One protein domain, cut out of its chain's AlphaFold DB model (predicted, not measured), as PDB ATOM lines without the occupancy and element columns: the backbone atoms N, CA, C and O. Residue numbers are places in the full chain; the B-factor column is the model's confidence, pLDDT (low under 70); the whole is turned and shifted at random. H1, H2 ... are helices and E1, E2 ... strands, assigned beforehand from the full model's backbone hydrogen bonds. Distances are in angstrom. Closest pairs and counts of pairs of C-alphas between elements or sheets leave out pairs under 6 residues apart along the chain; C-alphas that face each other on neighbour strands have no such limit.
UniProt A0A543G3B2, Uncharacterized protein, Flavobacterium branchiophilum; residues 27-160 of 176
ATOM      1  N   ASN A  27     111.527 123.441 115.049       61.47
ATOM      2  CA  ASN A  27     112.652 122.831 115.748       61.47
ATOM      3  C   ASN A  27     112.743 123.277 117.223       61.47
ATOM      4  O   ASN A  27     113.061 122.476 118.100       61.47
ATOM      5  N   ILE A  28     112.396 124.534 117.531       64.69
ATOM      6  CA  ILE A  28     112.481 125.091 118.895       64.69
ATOM      7  C   ILE A  28     111.528 124.380 119.863       64.69
ATOM      8  O   ILE A  28     111.949 124.021 120.961       64.69
ATOM      9  N   GLU A  29     110.279 124.127 119.468       70.75
ATOM     10  CA  GLU A  29     109.314 123.417 120.326       70.75
ATOM     11  C   GLU A  29     109.744 121.966 120.597       70.75
ATOM     12  O   GLU A  29     109.659 121.483 121.728       70.75
ATOM     13  N   SER A  30     110.327 121.293 119.597       74.12
ATOM     14  CA  SER A  30     110.924 119.963 119.782       74.12
ATOM     15  C   SER A  30     112.099 119.988 120.769       74.12
ATOM     16  O   SER A  30     112.203 119.118 121.639       74.12
ATOM     17  N   TYR A  31     112.971 121.001 120.694       72.88
ATOM     18  CA  TYR A  31     114.067 121.165 121.652       72.88
ATOM     19  C   TYR A  31     113.571 121.478 123.061       72.88
ATOM     20  O   TYR A  31     114.075 120.883 124.011       72.88
ATOM     21  N   LYS A  32     112.563 122.344 123.212       74.19
ATOM     22  CA  LYS A  32     111.941 122.615 124.515       74.19
ATOM     23  C   LYS A  32     111.384 121.346 125.137       74.19
ATOM     24  O   LYS A  32     111.619 121.114 126.317       74.19
ATOM     25  N   LEU A  33     110.725 120.493 124.351       79.19
ATOM     26  CA  LEU A  33     110.239 119.205 124.839       79.19
ATOM     27  C   LEU A  33     111.394 118.313 125.316       79.19
ATOM     28  O   LEU A  33     111.319 117.753 126.405       79.19
ATOM     29  N   LYS A  34     112.486 118.208 124.550       79.88
ATOM     30  CA  LYS A  34     113.670 117.420 124.950       79.88
ATOM     31  C   LYS A  34     114.317 117.952 126.229       79.88
ATOM     32  O   LYS A  34     114.656 117.166 127.107       79.88
ATOM     33  N   ILE A  35     114.449 119.272 126.347       78.56
ATOM     34  CA  ILE A  35     114.976 119.943 127.540       78.56
ATOM     35  C   ILE A  35     114.054 119.707 128.737       78.56
ATOM     36  O   ILE A  35     114.534 119.364 129.812       78.56
ATOM     37  N   LYS A  36     112.735 119.818 128.543       81.44
ATOM     38  CA  LYS A  36     111.727 119.537 129.569       81.44
ATOM     39  C   LYS A  36     111.890 118.118 130.118       81.44
ATOM     40  O   LYS A  36     111.988 117.955 131.329       81.44
ATOM     41  N   LYS A  37     111.989 117.119 129.233       80.56
ATOM     42  CA  LYS A  37     112.228 115.722 129.628       80.56
ATOM     43  C   LYS A  37     113.541 115.576 130.390       80.56
ATOM     44  O   LYS A  37     113.570 115.032 131.487       80.56
ATOM     45  N   LEU A  38     114.626 116.120 129.845       82.44
ATOM     46  CA  LEU A  38     115.945 116.004 130.456       82.44
ATOM     47  C   LEU A  38     115.993 116.608 131.863       82.44
ATOM     48  O   LEU A  38     116.514 115.973 132.771       82.44
ATOM     49  N   ILE A  39     115.442 117.805 132.055       79.50
ATOM     50  CA  ILE A  39     115.557 118.534 133.320       79.50
ATOM     51  C   ILE A  39     114.516 118.061 134.344       79.50
ATOM     52  O   ILE A  39     114.848 117.881 135.512       79.50
ATOM     53  N   PHE A  40     113.265 117.843 133.933       81.12
ATOM     54  CA  PHE A  40     112.161 117.609 134.874       81.12
ATOM     55  C   PHE A  40     111.716 116.153 134.981       81.12
ATOM     56  O   PHE A  40     111.058 115.803 135.960       81.12
ATOM     57  N   GLU A  41     112.046 115.307 134.004       81.81
ATOM     58  CA  GLU A  41     111.696 113.880 134.033       81.81
ATOM     59  C   GLU A  41     112.883 112.999 134.448       81.81
ATOM     60  O   GLU A  41     112.676 111.843 134.803       81.81
ATOM     61  N   THR A  42     114.110 113.536 134.496       82.62
ATOM     62  CA  THR A  42     115.259 112.839 135.094       82.62
ATOM     63  C   THR A  42     115.210 112.977 136.621       82.62
ATOM     64  O   THR A  42     115.440 114.082 137.119       82.62
ATOM     65  N   PRO A  43     114.989 111.895 137.398       81.19
ATOM     66  CA  PRO A  43     114.757 111.997 138.843       81.19
ATOM     67  C   PRO A  43     115.900 112.666 139.606       81.19
ATOM     68  O   PRO A  43     115.651 113.474 140.492       81.19
ATOM     69  N   LYS A  44     117.151 112.373 139.223       81.31
ATOM     70  CA  LYS A  44     118.343 112.972 139.835       81.31
ATOM     71  C   LYS A  44     118.341 114.496 139.678       81.31
ATOM     72  O   LYS A  44     118.300 115.202 140.673       81.31
ATOM     73  N   ILE A  45     118.258 114.987 138.435       80.00
ATOM     74  CA  ILE A  45     118.216 116.430 138.149       80.00
ATOM     75  C   ILE A  45     117.019 117.078 138.839       80.00
ATOM     76  O   ILE A  45     117.173 118.107 139.483       80.00
ATOM     77  N   LYS A  46     115.834 116.472 138.738       80.94
ATOM     78  CA  LYS A  46     114.618 117.008 139.347       80.94
ATOM     79  C   LYS A  46     114.773 117.190 140.859       80.94
ATOM     80  O   LYS A  46     114.428 118.251 141.370       80.94
ATOM     81  N   ASN A  47     115.279 116.177 141.562       80.50
ATOM     82  CA  ASN A  47     115.459 116.230 143.011       80.50
ATOM     83  C   ASN A  47     116.499 117.279 143.402       80.50
ATOM     84  O   ASN A  47     116.243 118.082 144.296       80.50
ATOM     85  N   ASP A  48     117.625 117.322 142.690       78.88
ATOM     86  CA  ASP A  48     118.661 118.317 142.952       78.88
ATOM     87  C   ASP A  48     118.138 119.733 142.688       78.88
ATOM     88  O   ASP A  48     118.338 120.615 143.513       78.88
ATOM     89  N   LEU A  49     117.364 119.953 141.621       76.44
ATOM     90  CA  LEU A  49     116.711 121.238 141.366       76.44
ATOM     91  C   LEU A  49     115.698 121.630 142.444       76.44
ATOM     92  O   LEU A  49     115.648 122.799 142.821       76.44
ATOM     93  N   ILE A  50     114.888 120.684 142.929       74.88
ATOM     94  CA  ILE A  50     113.932 120.936 144.017       74.88
ATOM     95  C   ILE A  50     114.664 121.411 145.270       74.88
ATOM     96  O   ILE A  50     114.258 122.415 145.858       74.88
ATOM     97  N   ASN A  51     115.748 120.724 145.624       73.12
ATOM     98  CA  ASN A  51     116.559 121.046 146.792       73.12
ATOM     99  C   ASN A  51     117.300 122.379 146.612       73.12
ATOM    100  O   ASN A  51     117.291 123.208 147.516       73.12
ATOM    101  N   PHE A  52     117.901 122.618 145.440       71.12
ATOM    102  CA  PHE A  52     118.682 123.828 145.169       71.12
ATOM    103  C   PHE A  52     117.842 125.096 145.136       71.12
ATOM    104  O   PHE A  52     118.271 126.139 145.624       71.12
ATOM    105  N   PHE A  53     116.657 125.032 144.534       68.56
ATOM    106  CA  PHE A  53     115.792 126.201 144.432       68.56
ATOM    107  C   PHE A  53     114.892 126.393 145.650       68.56
ATOM    108  O   PHE A  53     114.132 127.362 145.649       68.56
ATOM    109  N   ASP A  54     114.960 125.485 146.633       66.38
ATOM    110  CA  ASP A  54     113.983 125.335 147.713       66.38
ATOM    111  C   ASP A  54     112.564 125.582 147.187       66.38
ATOM    112  O   ASP A  54     111.856 126.504 147.594       66.38
ATOM    113  N   ILE A  55     112.186 124.806 146.162       63.53
ATOM    114  CA  ILE A  55     110.991 125.077 145.340       63.53
ATOM    115  C   ILE A  55     109.726 125.195 146.196       63.53
ATOM    116  O   ILE A  55     108.782 125.892 145.818       63.53
ATOM    117  N   ASN A  56     109.719 124.526 147.346       62.09
ATOM    118  CA  ASN A  56     108.598 124.490 148.268       62.09
ATOM    119  C   ASN A  56     108.470 125.771 149.112       62.09
ATOM    120  O   ASN A  56     107.362 126.066 149.552       62.09
ATOM    121  N   ASN A  57     109.544 126.553 149.276       66.06
ATOM    122  CA  ASN A  57     109.574 127.783 150.080       66.06
ATOM    123  C   ASN A  57     109.864 129.049 149.253       66.06
ATOM    124  O   ASN A  57     110.328 130.062 149.775       66.06
ATOM    125  N   LEU A  58     109.614 129.023 147.944       69.75
ATOM    126  CA  LEU A  58     109.852 130.184 147.091       69.75
ATOM    127  C   LEU A  58     108.903 131.344 147.418       69.75
ATOM    128  O   LEU A  58     107.712 131.286 147.120       69.75
ATOM    129  N   GLU A  59     109.465 132.438 147.935       68.00
ATOM    130  CA  GLU A  59     108.733 133.677 148.244       68.00
ATOM    131  C   GLU A  59     108.110 134.338 147.006       68.00
ATOM    132  O   GLU A  59     107.077 135.002 147.086       68.00
ATOM    133  N   SER A  60     108.740 134.176 145.840       71.75
ATOM    134  CA  SER A  60     108.249 134.728 144.580       71.75
ATOM    135  C   SER A  60     108.628 133.852 143.385       71.75
ATOM    136  O   SER A  60     109.640 133.142 143.430       71.75
ATOM    137  N   PRO A  61     107.837 133.887 142.295       78.00
ATOM    138  CA  PRO A  61     108.167 133.118 141.110       78.00
ATOM    139  C   PRO A  61     109.464 133.602 140.449       78.00
ATOM    140  O   PRO A  61     109.688 134.806 140.324       78.00
ATOM    141  N   LYS A  62     110.297 132.666 139.991       79.81
ATOM    142  CA  LYS A  62     111.623 132.909 139.408       79.81
ATOM    143  C   LYS A  62     111.685 132.449 137.957       79.81
ATOM    144  O   LYS A  62     111.028 131.484 137.555       79.81
ATOM    145  N   ILE A  63     112.500 133.145 137.174       79.38
ATOM    146  CA  ILE A  63     112.693 132.894 135.748       79.38
ATOM    147  C   ILE A  63     114.160 132.584 135.505       79.38
ATOM    148  O   ILE A  63     115.041 133.385 135.833       79.38
ATOM    149  N   PHE A  64     114.412 131.434 134.890       81.50
ATOM    150  CA  PHE A  64     115.750 130.930 134.632       81.50
ATOM    151  C   PHE A  64     116.087 130.886 133.145       81.50
ATOM    152  O   PHE A  64     115.242 130.550 132.318       81.50
ATOM    153  N   LYS A  65     117.348 131.146 132.801       81.31
ATOM    154  CA  LYS A  65     117.927 130.835 131.496       81.31
ATOM    155  C   LYS A  65     118.462 129.425 131.517       81.31
ATOM    156  O   LYS A  65     119.204 129.079 132.429       81.31
ATOM    157  N   ILE A  66     118.205 128.673 130.458       79.88
ATOM    158  CA  ILE A  66     118.969 127.466 130.161       79.88
ATOM    159  C   ILE A  66     119.967 127.794 129.055       79.88
ATOM    160  O   ILE A  66     119.574 128.243 127.974       79.88
ATOM    161  N   LEU A  67     121.245 127.541 129.324       78.81
ATOM    162  CA  LEU A  67     122.305 127.523 128.327       78.81
ATOM    163  C   LEU A  67     122.770 126.099 128.081       78.81
ATOM    164  O   LEU A  67     122.884 125.299 129.009       78.81
ATOM    165  N   ILE A  68     123.083 125.815 126.823       75.44
ATOM    166  CA  ILE A  68     123.632 124.533 126.396       75.44
ATOM    167  C   ILE A  68     124.969 124.813 125.717       75.44
ATOM    168  O   ILE A  68     125.033 125.595 124.771       75.44
ATOM    169  N   SER A  69     126.033 124.182 126.204       73.81
ATOM    170  CA  SER A  69     127.372 124.236 125.619       73.81
ATOM    171  C   SER A  69     127.779 122.831 125.196       73.81
ATOM    172  O   SER A  69     127.786 121.901 126.003       73.81
ATOM    173  N   ARG A  70     128.107 122.657 123.916       71.19
ATOM    174  CA  ARG A  70     128.624 121.388 123.396       71.19
ATOM    175  C   ARG A  70     130.142 121.358 123.549       71.19
ATOM    176  O   ARG A  70     130.815 122.309 123.165       71.19
ATOM    177  N   ARG A  71     130.667 120.271 124.109       71.50
ATOM    178  CA  ARG A  71     132.102 119.982 124.232       71.50
ATOM    179  C   ARG A  71     132.415 118.675 123.517       71.50
ATOM    180  O   ARG A  71     131.510 117.921 123.166       71.50
ATOM    181  N   ASN A  72     133.702 118.389 123.341       70.38
ATOM    182  CA  ASN A  72     134.162 117.206 122.610       70.38
ATOM    183  C   ASN A  72     133.634 115.884 123.201       70.38
ATOM    184  O   ASN A  72     133.364 114.948 122.455       70.38
ATOM    185  N   HIS A  73     133.451 115.805 124.525       77.75
ATOM    186  CA  HIS A  73     133.099 114.554 125.216       77.75
ATOM    187  C   HIS A  73     131.787 114.606 126.012       77.75
ATOM    188  O   HIS A  73     131.321 113.574 126.504       77.75
ATOM    189  N   PHE A  74     131.178 115.785 126.138       76.62
ATOM    190  CA  PHE A  74     129.942 115.985 126.889       76.62
ATOM    191  C   PHE A  74     129.170 117.213 126.402       76.62
ATOM    192  O   PHE A  74     129.704 118.104 125.741       76.62
ATOM    193  N   VAL A  75     127.895 117.271 126.767       77.94
ATOM    194  CA  VAL A  75     127.060 118.465 126.656       77.94
ATOM    195  C   VAL A  75     126.872 119.034 128.054       77.94
ATOM    196  O   VAL A  75     126.362 118.342 128.934       77.94
ATOM    197  N   ARG A  76     127.270 120.289 128.255       81.94
ATOM    198  CA  ARG A  76     127.073 121.025 129.504       81.94
ATOM    199  C   ARG A  76     125.787 121.819 129.444       81.94
ATOM    200  O   ARG A  76     125.549 122.552 128.482       81.94
ATOM    201  N   ILE A  77     124.983 121.697 130.487       82.25
ATOM    202  CA  ILE A  77     123.771 122.481 130.681       82.25
ATOM    203  C   ILE A  77     123.977 123.343 131.915       82.25
ATOM    204  O   ILE A  77     124.274 122.824 132.991       82.25
ATOM    205  N   THR A  78     123.804 124.650 131.751       80.81
ATOM    206  CA  THR A  78     123.941 125.630 132.831       80.81
ATOM    207  C   THR A  78     122.645 126.419 132.958       80.81
ATOM    208  O   THR A  78     122.099 126.902 131.962       80.81
ATOM    209  N   ILE A  79     122.143 126.535 134.184       81.31
ATOM    210  CA  ILE A  79     120.896 127.215 134.521       81.31
ATOM    211  C   ILE A  79     121.222 128.474 135.322       81.31
ATOM    212  O   ILE A  79     121.849 128.399 136.380       81.31
ATOM    213  N   TYR A  80     120.766 129.616 134.814       78.44
ATOM    214  CA  TYR A  80     120.971 130.928 135.424       78.44
ATOM    215  C   TYR A  80     119.648 131.492 135.917       78.44
ATOM    216  O   TYR A  80     118.693 131.465 135.151       78.44
ATOM    217  N   GLN A  81     119.563 132.072 137.112       77.56
ATOM    218  CA  GLN A  81     118.408 132.924 137.443       77.56
ATOM    219  C   GLN A  81     118.559 134.268 136.752       77.56
ATOM    220  O   GLN A  81     119.557 134.955 136.929       77.56
ATOM    221  N   ILE A  82     117.572 134.660 135.961       73.31
ATOM    222  CA  ILE A  82     117.635 135.936 135.251       73.31
ATOM    223  C   ILE A  82     116.757 136.973 135.933       73.31
ATOM    224  O   ILE A  82     117.190 138.105 136.101       73.31
ATOM    225  N   PHE A  83     115.542 136.580 136.329       73.94
ATOM    226  CA  PHE A  83     114.526 137.507 136.828       73.94
ATOM    227  C   PHE A  83     113.701 136.885 137.952       73.94
ATOM    228  O   PHE A  83     113.423 135.680 137.949       73.94
ATOM    229  N   TYR A  84     113.227 137.724 138.861       75.38
ATOM    230  CA  TYR A  84     112.001 137.492 139.609       75.38
ATOM    231  C   TYR A  84     110.803 137.888 138.734       75.38
ATOM    232  O   TYR A  84     110.859 138.846 137.965       75.38
ATOM    233  N   LYS A  85     109.675 137.182 138.851       73.62
ATOM    234  CA  LYS A  85     108.453 137.522 138.101       73.62
ATOM    235  C   LYS A  85     107.943 138.926 138.436       73.62
ATOM    236  O   LYS A  85     107.375 139.572 137.570       73.62
ATOM    237  N   SER A  86     108.171 139.399 139.661       75.19
ATOM    238  CA  SER A  86     107.836 140.761 140.096       75.19
ATOM    239  C   SER A  86     108.609 141.858 139.358       75.19
ATOM    240  O   SER A  86     108.242 143.023 139.472       75.19
ATOM    241  N   GLU A  87     109.661 141.512 138.615       73.38
ATOM    242  CA  GLU A  87     110.422 142.447 137.782       73.38
ATOM    243  C   GLU A  87     109.865 142.542 136.350       73.38
ATOM    244  O   GLU A  87     110.271 143.421 135.584       73.38
ATOM    245  N   LEU A  88     108.926 141.658 135.984       73.38
ATOM    246  CA  LEU A  88     108.349 141.562 134.645       73.38
ATOM    247  C   LEU A  88     106.889 142.021 134.610       73.38
ATOM    248  O   LEU A  88     106.096 141.651 135.474       73.38
ATOM    249  N   GLU A  89     106.511 142.749 133.559       75.81
ATOM    250  CA  GLU A  89     105.099 143.062 133.288       75.81
ATOM    251  C   GLU A  89     104.341 141.817 132.807       75.81
ATOM    252  O   GLU A  89     103.183 141.597 133.158       75.81
ATOM    253  N   GLU A  90     105.012 140.973 132.019       75.62
ATOM    254  CA  GLU A  90     104.465 139.741 131.455       75.62
ATOM    255  C   GLU A  90     105.537 138.649 131.339       75.62
ATOM    256  O   GLU A  90     106.737 138.926 131.251       75.62
ATOM    257  N   LEU A  91     105.113 137.380 131.345       73.38
ATOM    258  CA  LEU A  91     106.037 136.265 131.136       73.38
ATOM    259  C   LEU A  91     106.506 136.218 129.670       73.38
ATOM    260  O   LEU A  91     105.701 136.429 128.762       73.38
ATOM    261  N   PRO A  92     107.778 135.865 129.417       67.94
ATOM    262  CA  PRO A  92     108.291 135.740 128.063       67.94
ATOM    263  C   PRO A  92     107.532 134.683 127.259       67.94
ATOM    264  O   PRO A  92     107.241 133.587 127.748       67.94
ATOM    265  N   SER A  93     107.280 134.965 125.979       69.75
ATOM    266  CA  SER A  93     106.673 133.972 125.091       69.75
ATOM    267  C   SER A  93     107.596 132.757 124.928       69.75
ATOM    268  O   SER A  93     108.786 132.892 124.637       69.75
ATOM    269  N   GLY A  94     107.048 131.553 125.110       68.31
ATOM    270  CA  GLY A  94     107.789 130.310 124.909       68.31
ATOM    271  C   GLY A  94     108.655 129.854 126.087       68.31
ATOM    272  O   GLY A  94     109.571 129.061 125.868       68.31
ATOM    273  N   VAL A  95     108.369 130.309 127.308       79.00
ATOM    274  CA  VAL A  95     108.901 129.688 128.529       79.00
ATOM    275  C   VAL A  95     108.399 128.253 128.705       79.00
ATOM    276  O   VAL A  95     107.284 127.907 128.321       79.00
ATOM    277  N   ILE A  96     109.236 127.418 129.307       82.69
ATOM    278  CA  ILE A  96     108.887 126.090 129.795       82.69
ATOM    279  C   ILE A  96     108.477 126.259 131.260       82.69
ATOM    280  O   ILE A  96     109.314 126.553 132.114       82.69
ATOM    281  N   GLU A  97     107.188 126.107 131.547       83.06
ATOM    282  CA  GLU A  97     106.677 126.128 132.917       83.06
ATOM    283  C   GLU A  97     106.978 124.791 133.605       83.06
ATOM    284  O   GLU A  97     106.638 123.721 133.085       83.06
ATOM    285  N   TYR A  98     107.635 124.850 134.766       77.94
ATOM    286  CA  TYR A  98     107.803 123.686 135.639       77.94
ATOM    287  C   TYR A  98     106.659 123.598 136.651       77.94
ATOM    288  O   TYR A  98     106.047 122.545 136.816       77.94
ATOM    289  N   ASN A  99     106.361 124.722 137.307       78.19
ATOM    290  CA  ASN A  99     105.207 124.928 138.175       78.19
ATOM    291  C   ASN A  99     104.861 126.431 138.213       78.19
ATOM    292  O   ASN A  99     105.536 127.240 137.578       78.19
ATOM    293  N   LYS A 100     103.868 126.815 139.027       77.62
ATOM    294  CA  LYS A 100     103.420 128.214 139.171       77.62
ATOM    295  C   LYS A 100     104.522 129.196 139.604       77.62
ATOM    296  O   LYS A 100     104.352 130.405 139.437       77.62
ATOM    297  N   SER A 101     105.618 128.687 140.164       77.00
ATOM    298  CA  SER A 101     106.721 129.464 140.722       77.00
ATOM    299  C   SER A 101     107.983 129.439 139.860       77.00
ATOM    300  O   SER A 101     108.825 130.310 140.039       77.00
ATOM    301  N   LEU A 102     108.147 128.497 138.925       79.38
ATOM    302  CA  LEU A 102     109.379 128.359 138.146       79.38
ATOM    303  C   LEU A 102     109.149 128.316 136.639       79.38
ATOM    304  O   LEU A 102     108.480 127.424 136.108       79.38
ATOM    305  N   PHE A 103     109.833 129.227 135.952       84.25
ATOM    306  CA  PHE A 103     109.787 129.369 134.502       84.25
ATOM    307  C   PHE A 103     111.188 129.254 133.914       84.25
ATOM    308  O   PHE A 103     112.121 129.897 134.386       84.25
ATOM    309  N   PHE A 104     111.340 128.465 132.855       83.38
ATOM    310  CA  PHE A 104     112.628 128.240 132.207       83.38
ATOM    311  C   PHE A 104     112.589 128.723 130.763       83.38
ATOM    312  O   PHE A 104     111.765 128.292 129.960       83.38
ATOM    313  N   TYR A 105     113.501 129.614 130.409       78.62
ATOM    314  CA  TYR A 105     113.622 130.183 129.081       78.62
ATOM    315  C   TYR A 105     114.780 129.532 128.319       78.62
ATOM    316  O   TYR A 105     115.935 129.560 128.756       78.62
ATOM    317  N   TYR A 106     114.470 128.989 127.142       76.06
ATOM    318  CA  TYR A 106     115.442 128.475 126.182       76.06
ATOM    319  C   TYR A 106     115.159 129.062 124.798       76.06
ATOM    320  O   TYR A 106     114.051 128.939 124.276       76.06
ATOM    321  N   ASN A 107     116.171 129.679 124.192       65.50
ATOM    322  CA  ASN A 107     116.082 130.316 122.872       65.50
ATOM    323  C   ASN A 107     117.254 129.941 121.955       65.50
ATOM    324  O   ASN A 107     117.562 130.682 121.028       65.50
ATOM    325  N   SER A 108     117.914 128.808 122.215       61.59
ATOM    326  CA  SER A 108     119.077 128.312 121.463       61.59
ATOM    327  C   SER A 108     120.348 129.173 121.482       61.59
ATOM    328  O   SER A 108     121.299 128.809 120.799       61.59
ATOM    329  N   SER A 109     120.419 130.261 122.262       57.97
ATOM    330  CA  SER A 109     121.685 130.981 122.457       57.97
ATOM    331  C   SER A 109     122.715 130.058 123.124       57.97
ATOM    332  O   SER A 109     122.462 129.508 124.199       57.97
ATOM    333  N   GLU A 110     123.864 129.883 122.476       56.31
ATOM    334  CA  GLU A 110     125.016 129.172 123.029       56.31
ATOM    335  C   GLU A 110     125.879 130.146 123.836       56.31
ATOM    336  O   GLU A 110     126.153 131.242 123.361       56.31
ATOM    337  N   LEU A 111     126.310 129.695 125.022       51.50
ATOM    338  CA  LEU A 111     127.367 130.273 125.868       51.50
ATOM    339  C   LEU A 111     127.244 131.767 126.221       51.50
ATOM    340  O   LEU A 111     127.477 132.651 125.410       51.50
ATOM    341  N   ILE A 112     127.041 132.040 127.508       51.16
ATOM    342  CA  ILE A 112     127.318 133.354 128.085       51.16
ATOM    343  C   ILE A 112     128.815 133.394 128.388       51.16
ATOM    344  O   ILE A 112     129.341 132.507 129.064       51.16
ATOM    345  N   SER A 113     129.502 134.403 127.850       42.22
ATOM    346  CA  SER A 113     130.935 134.579 128.073       42.22
ATOM    347  C   SER A 113     131.231 135.213 129.438       42.22
ATOM    348  O   SER A 113     130.915 136.381 129.657       42.22
ATOM    349  N   GLY A 114     131.869 134.461 130.338       47.16
ATOM    350  CA  GLY A 114     132.366 134.940 131.631       47.16
ATOM    351  C   GLY A 114     131.659 134.325 132.837       47.16
ATOM    352  O   GLY A 114     130.726 133.536 132.696       47.16
ATOM    353  N   ASP A 115     132.127 134.697 134.028       44.56
ATOM    354  CA  ASP A 115     131.527 134.251 135.284       44.56
ATOM    355  C   ASP A 115     130.125 134.825 135.488       44.56
ATOM    356  O   ASP A 115     129.268 134.162 136.038       44.56
ATOM    357  N   TYR A 116     129.833 136.006 134.953       49.03
ATOM    358  CA  TYR A 116     128.530 136.656 135.054       49.03
ATOM    359  C   TYR A 116     127.909 136.872 133.672       49.03
ATOM    360  O   TYR A 116     128.602 137.001 132.660       49.03
ATOM    361  N   ILE A 117     126.578 136.986 133.625       55.31
ATOM    362  CA  ILE A 117     125.881 137.407 132.406       55.31
ATOM    363  C   ILE A 117     126.271 138.850 132.087       55.31
ATOM    364  O   ILE A 117     126.029 139.762 132.869       55.31
ATOM    365  N   GLN A 118     126.885 139.093 130.933       57.19
ATOM    366  CA  GLN A 118     127.236 140.457 130.536       57.19
ATOM    367  C   GLN A 118     125.970 141.275 130.243       57.19
ATOM    368  O   GLN A 118     124.988 140.749 129.725       57.19
ATOM    369  N   LYS A 119     125.993 142.591 130.492       60.94
ATOM    370  CA  LYS A 119     124.834 143.475 130.250       60.94
ATOM    371  C   LYS A 119     124.270 143.351 128.837       60.94
ATOM    372  O   LYS A 119     123.072 143.162 128.686       60.94
ATOM    373  N   ARG A 120     125.145 143.316 127.830       61.28
ATOM    374  CA  ARG A 120     124.764 143.096 126.426       61.28
ATOM    375  C   ARG A 120     124.088 141.741 126.175       61.28
ATOM    376  O   ARG A 120     123.198 141.653 125.344       61.28
ATOM    377  N   GLU A 121     124.506 140.687 126.880       63.06
ATOM    378  CA  GLU A 121     123.915 139.344 126.782       63.06
ATOM    379  C   GLU A 121     122.523 139.342 127.415       63.06
ATOM    380  O   GLU A 121     121.581 138.801 126.844       63.06
ATOM    381  N   LEU A 122     122.372 140.004 128.564       64.62
ATOM    382  CA  LEU A 122     121.086 140.173 129.230       64.62
ATOM    383  C   LEU A 122     120.121 141.019 128.387       64.62
ATOM    384  O   LEU A 122     118.974 140.629 128.200       64.62
ATOM    385  N   GLU A 123     120.581 142.137 127.829       66.62
ATOM    386  CA  GLU A 123     119.812 142.991 126.913       66.62
ATOM    387  C   GLU A 123     119.422 142.241 125.634       66.62
ATOM    388  O   GLU A 123     118.294 142.359 125.146       66.62
ATOM    389  N   LYS A 124     120.321 141.398 125.118       68.00
ATOM    390  CA  LYS A 124     120.021 140.474 124.025       68.00
ATOM    391  C   LYS A 124     118.956 139.455 124.436       68.00
ATOM    392  O   LYS A 124     117.997 139.266 123.702       68.00
ATOM    393  N   ILE A 125     119.052 138.861 125.628       66.25
ATOM    394  CA  ILE A 125     118.021 137.958 126.156       66.25
ATOM    395  C   ILE A 125     116.682 138.691 126.261       66.25
ATOM    396  O   ILE A 125     115.691 138.158 125.779       66.25
ATOM    397  N   ILE A 126     116.636 139.895 126.838       67.44
ATOM    398  CA  ILE A 126     115.414 140.704 126.995       67.44
ATOM    399  C   ILE A 126     114.797 141.023 125.627       67.44
ATOM    400  O   ILE A 126     113.606 140.789 125.419       67.44
ATOM    401  N   SER A 127     115.607 141.485 124.673       69.50
ATOM    402  CA  SER A 127     115.131 141.812 123.324       69.50
ATOM    403  C   SER A 127     114.637 140.579 122.556       69.50
ATOM    404  O   SER A 127     113.554 140.617 121.972       69.50
ATOM    405  N   GLU A 128     115.362 139.456 122.601       67.44
ATOM    406  CA  GLU A 128     114.974 138.200 121.939       67.44
ATOM    407  C   GLU A 128     113.747 137.540 122.580       67.44
ATOM    408  O   GLU A 128     112.936 136.910 121.898       67.44
ATOM    409  N   SER A 129     113.606 137.668 123.897       61.12
ATOM    410  CA  SER A 129     112.493 137.104 124.668       61.12
ATOM    411  C   SER A 129     111.225 137.958 124.620       61.12
ATOM    412  O   SER A 129     110.169 137.480 125.043       61.12
ATOM    413  N   LYS A 130     111.316 139.176 124.063       67.44
ATOM    414  CA  LYS A 130     110.241 140.179 124.006       67.44
ATOM    415  C   LYS A 130     109.656 140.507 125.383       67.44
ATOM    416  O   LYS A 130     108.478 140.828 125.491       67.44
ATOM    417  N   ILE A 131     110.467 140.395 126.431       70.19
ATOM    418  CA  ILE A 131     110.045 140.688 127.798       70.19
ATOM    419  C   ILE A 131     109.875 142.196 127.961       70.19
ATOM    420  O   ILE A 131     110.769 142.966 127.604       70.19
ATOM    421  N   LYS A 132     108.766 142.607 128.578       69.56
ATOM    422  CA  LYS A 132     108.607 143.962 129.104       69.56
ATOM    423  C   LYS A 132     108.974 143.994 130.583       69.56
ATOM    424  O   LYS A 132     108.426 143.247 131.394       69.56
ATOM    425  N   LEU A 133     109.948 144.836 130.907       69.62
ATOM    426  CA  LEU A 133     110.450 145.032 132.263       69.62
ATOM    427  C   LEU A 133     109.690 146.159 132.949       69.62
ATOM    428  O   LEU A 133     109.457 147.194 132.332       69.62
ATOM    429  N   ILE A 134     109.406 146.002 134.244       72.25
ATOM    430  CA  ILE A 134     108.751 147.055 135.039       72.25
ATOM    431  C   ILE A 134     109.722 148.222 135.315       72.25
ATOM    432  O   ILE A 134     109.298 149.372 135.430       72.25
ATOM    433  N   LYS A 135     111.037 147.952 135.425       66.88
ATOM    434  CA  LYS A 135     112.112 148.953 135.615       66.88
ATOM    435  C   LYS A 135     113.413 148.526 134.920       66.88
ATOM    436  O   LYS A 135     113.606 147.351 134.622       66.88
ATOM    437  N   SER A 136     114.321 149.477 134.675       58.59
ATOM    438  CA  SER A 136     115.660 149.193 134.138       58.59
ATOM    439  C   SER A 136     116.543 148.466 135.163       58.59
ATOM    440  O   SER A 136     116.552 148.805 136.346       58.59
ATOM    441  N   PHE A 137     117.313 147.468 134.708       57.38
ATOM    442  CA  PHE A 137     118.242 146.724 135.568       57.38
ATOM    443  C   PHE A 137     119.430 147.583 135.997       57.38
ATOM    444  O   PHE A 137     120.124 148.159 135.157       57.38
ATOM    445  N   SER A 138     119.715 147.599 137.302       43.84
ATOM    446  CA  SER A 138     120.895 148.267 137.864       43.84
ATOM    447  C   SER A 138     122.044 147.313 138.205       43.84
ATOM    448  O   SER A 138     123.181 147.768 138.321       43.84
ATOM    449  N   LYS A 139     121.801 146.001 138.343       46.41
ATOM    450  CA  LYS A 139     122.848 145.048 138.738       46.41
ATOM    451  C   LYS A 139     122.611 143.660 138.153       46.41
ATOM    452  O   LYS A 139     121.520 143.115 138.270       46.41
ATOM    453  N   ILE A 140     123.652 143.101 137.542       47.34
ATOM    454  CA  ILE A 140     123.682 141.711 137.093       47.34
ATOM    455  C   ILE A 140     124.421 140.928 138.163       47.34
ATOM    456  O   ILE A 140     125.577 141.224 138.462       47.34
ATOM    457  N   ILE A 141     123.729 139.983 138.779       50.06
ATOM    458  CA  ILE A 141     124.312 139.076 139.759       50.06
ATOM    459  C   ILE A 141     124.705 137.821 138.979       50.06
ATOM    460  O   ILE A 141     123.903 137.328 138.187       50.06
ATOM    461  N   ASP A 142     125.939 137.339 139.152       50.72
ATOM    462  CA  ASP A 142     126.303 135.996 138.698       50.72
ATOM    463  C   ASP A 142     125.320 135.007 139.328       50.72
ATOM    464  O   ASP A 142     125.230 134.872 140.548       50.72
ATOM    465  N   SER A 143     124.494 134.409 138.481       57.91
ATOM    466  CA  SER A 143     123.292 133.694 138.875       57.91
ATOM    467  C   SER A 143     123.312 132.246 138.414       57.91
ATOM    468  O   SER A 143     122.248 131.633 138.284       57.91
ATOM    469  N   ARG A 144     124.506 131.697 138.141       65.31
ATOM    470  CA  ARG A 144     124.701 130.266 137.883       65.31
ATOM    471  C   ARG A 144     124.261 129.493 139.117       65.31
ATOM    472  O   ARG A 144     124.964 129.465 140.118       65.31
ATOM    473  N   ILE A 145     123.086 128.879 139.049       71.06
ATOM    474  CA  ILE A 145     122.527 128.161 140.202       71.06
ATOM    475  C   ILE A 145     122.696 126.659 140.042       71.06
ATOM    476  O   ILE A 145     122.858 125.947 141.027       71.06
ATOM    477  N   PHE A 146     122.690 126.160 138.806       77.94
ATOM    478  CA  PHE A 146     122.793 124.728 138.570       77.94
ATOM    479  C   PHE A 146     123.540 124.418 137.281       77.94
ATOM    480  O   PHE A 146     123.296 125.038 136.245       77.94
ATOM    481  N   GLN A 147     124.437 123.436 137.338       84.19
ATOM    482  CA  GLN A 147     125.198 122.987 136.181       84.19
ATOM    483  C   GLN A 147     125.387 121.476 136.202       84.19
ATOM    484  O   GLN A 147     125.722 120.890 137.229       84.19
ATOM    485  N   PHE A 148     125.227 120.844 135.044       84.88
ATOM    486  CA  PHE A 148     125.493 119.419 134.888       84.88
ATOM    487  C   PHE A 148     125.965 119.081 133.476       84.88
ATOM    488  O   PHE A 148     125.613 119.750 132.502       84.88
ATOM    489  N   ASP A 149     126.760 118.022 133.389       82.94
ATOM    490  CA  ASP A 149     127.329 117.492 132.158       82.94
ATOM    491  C   ASP A 149     126.659 116.159 131.809       82.94
ATOM    492  O   ASP A 149     126.498 115.283 132.664       82.94
ATOM    493  N   VAL A 150     126.282 116.007 130.539       80.50
ATOM    494  CA  VAL A 150     125.755 114.773 129.950       80.50
ATOM    495  C   VAL A 150     126.797 114.229 128.980       80.50
ATOM    496  O   VAL A 150     127.048 114.818 127.927       80.50
ATOM    497  N   TYR A 151     127.427 113.120 129.345       80.69
ATOM    498  CA  TYR A 151     128.472 112.482 128.547       80.69
ATOM    499  C   TYR A 151     127.870 111.596 127.453       80.69
ATOM    500  O   TYR A 151     126.742 111.118 127.566       80.69
ATOM    501  N   ILE A 152     128.657 111.319 126.412       76.62
ATOM    502  CA  ILE A 152     128.250 110.482 125.266       76.62
ATOM    503  C   ILE A 152     127.793 109.075 125.702       76.62
ATOM    504  O   ILE A 152     126.918 108.478 125.085       76.62
ATOM    505  N   ASN A 153     128.346 108.552 126.797       77.31
ATOM    506  CA  ASN A 153     127.975 107.260 127.382       77.31
ATOM    507  C   ASN A 153     126.772 107.338 128.344       77.31
ATOM    508  O   ASN A 153     126.607 106.454 129.183       77.31
ATOM    509  N   ASN A 154     125.969 108.403 128.270       72.25
ATOM    510  CA  ASN A 154     124.830 108.689 129.147       72.25
ATOM    511  C   ASN A 154     125.179 108.828 130.639       72.25
ATOM    512  O   ASN A 154     124.278 108.881 131.479       72.25
ATOM    513  N   LYS A 155     126.467 108.924 131.000       82.06
ATOM    514  CA  LYS A 155     126.848 109.321 132.359       82.06
ATOM    515  C   LYS A 155     126.490 110.787 132.576       82.06
ATOM    516  O   LYS A 155     126.565 111.604 131.659       82.06
ATOM    517  N   MET A 156     126.130 111.113 133.813       81.50
ATOM    518  CA  MET A 156     125.758 112.462 134.214       81.50
ATOM    519  C   MET A 156     126.545 112.896 135.445       81.50
ATOM    520  O   MET A 156     126.541 112.198 136.465       81.50
ATOM    521  N   LYS A 157     127.175 114.067 135.355       85.38
ATOM    522  CA  LYS A 157     127.926 114.688 136.450       85.38
ATOM    523  C   LYS A 157     127.286 116.022 136.796       85.38
ATOM    524  O   LYS A 157     127.076 116.846 135.915       85.38
ATOM    525  N   ILE A 158     126.970 116.221 138.068       82.88
ATOM    526  CA  ILE A 158     126.509 117.516 138.571       82.88
ATOM    527  C   ILE A 158     127.742 118.281 139.013       82.88
ATOM    528  O   ILE A 158     128.597 117.729 139.705       82.88
ATOM    529  N   ASN A 159     127.838 119.526 138.572       77.81
ATOM    530  CA  ASN A 159     128.946 120.409 138.880       77.81
ATOM    531  C   ASN A 159     128.462 121.410 139.924       77.81
ATOM    532  O   ASN A 159     127.715 122.336 139.599       77.81
ATOM    533  N   TYR A 160     128.857 121.177 141.175       71.00
ATOM    534  CA  TYR A 160     128.572 122.075 142.282       71.00
ATOM    535  C   TYR A 160     129.865 122.382 143.062       71.00
ATOM    536  O   TYR A 160     130.461 121.443 143.594       71.00
TER     537      TYR A 160
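This is residues 27 to 160 of the 176 residues of an uncharacterized protein of Flavobacterium branchiophilum (UniProt A0A543G3B2). One twisted six-stranded sheet, curled like part of a barrel, makes the core, with H1 and H2 over one face and meeting in a corner at their link. H1 stands up from the sheet near its E3 edge, H2 runs along the E6 edge, and H3, set between two long loops and away from the other helices, only grazes the sheet. The printed part has 134 residues, with three named helices and six named strands in the order H1 H2 E1 E2 E3 E4 H3 E5 E6; the mixed sheet runs E3 E4 E1 E2 E5 E6, and the class is mixed, helices and strands. The whole is compact, with a radius of gyration of the C-alphas of 14.5 A and spans of 45 by 32 by 29 A.

E1, residues 62 to 70, and E2, residues 74 to 84, form an antiparallel hairpin, with N 65 and O 80 at 2.7 A. E5, residues 144 to 151, is antiparallel to E2, with N 77 and O 148 at 2.9 A. E6, residues 156 to 158, an edge strand, forms a hairpin with E5, with N 149 and O 157 at 2.8 A. Beside E1, E4, residues 102 to 105, is parallel to it, with N 105 and O 64 at 2.7 A. E3, residues 96 to 99, the other edge strand, forms a hairpin with E4, with N 96 and O 104 at 2.8 A. H1, residues 27 to 41, and H2, residues 43 to 52, are on one face of the sheet, making two layers, helices over one face of a sheet. H1 has a height of 7.0 A over the sheet and stands up from it, its line rising 44 degrees; its closest C-alphas with E3 are those of Lys 32 and Ile 96, 7.0 A apart. H2 has a height of 8.6 A and lies over E6, along the strands at 7 degrees on the local plane. H1, with residues 39 to 40 alone, and H2 only just touch, with 3 pairs of C-alphas within 8 A, and only at the corner; the closest are those of Phe 40 and Lys 46, 5.1 A, and their lines are about perpendicular at 79 degrees. H3, residues 119 to 129, only grazes the sheet with its residues 122 to 129 and is apart from H1 and H2. E4, H3 and E5 form a split strand-helix-strand unit, two strands running the same way with E1 and E2 between them, its crossover right-handed. In H1, H2 and H3 every O i to N i+4 pair is within hydrogen-bond range.

H1 begins at C-alpha 27 (112.652, 122.831, 115.748) and is 20.4 A long. H2 measures 14.0 A and H3 15.0 A. E1 spans 26.0 A, E2 30.8 A and E5 20.4 A; E3, E4 and E6 are shorter. E6 ends at C-alpha 158 (126.509, 117.516, 138.571).

The two C-alphas farthest apart, those of Lys 135 and Asn 153, are 45.4 A apart. The printed part has no cut. The links E2 to E3, E4 to H3 and H3 to E5 are long. The mean pLDDT of the printed part is 71.6; 48 residues are under 70, among them residues 107 to 130 and 135 to 144.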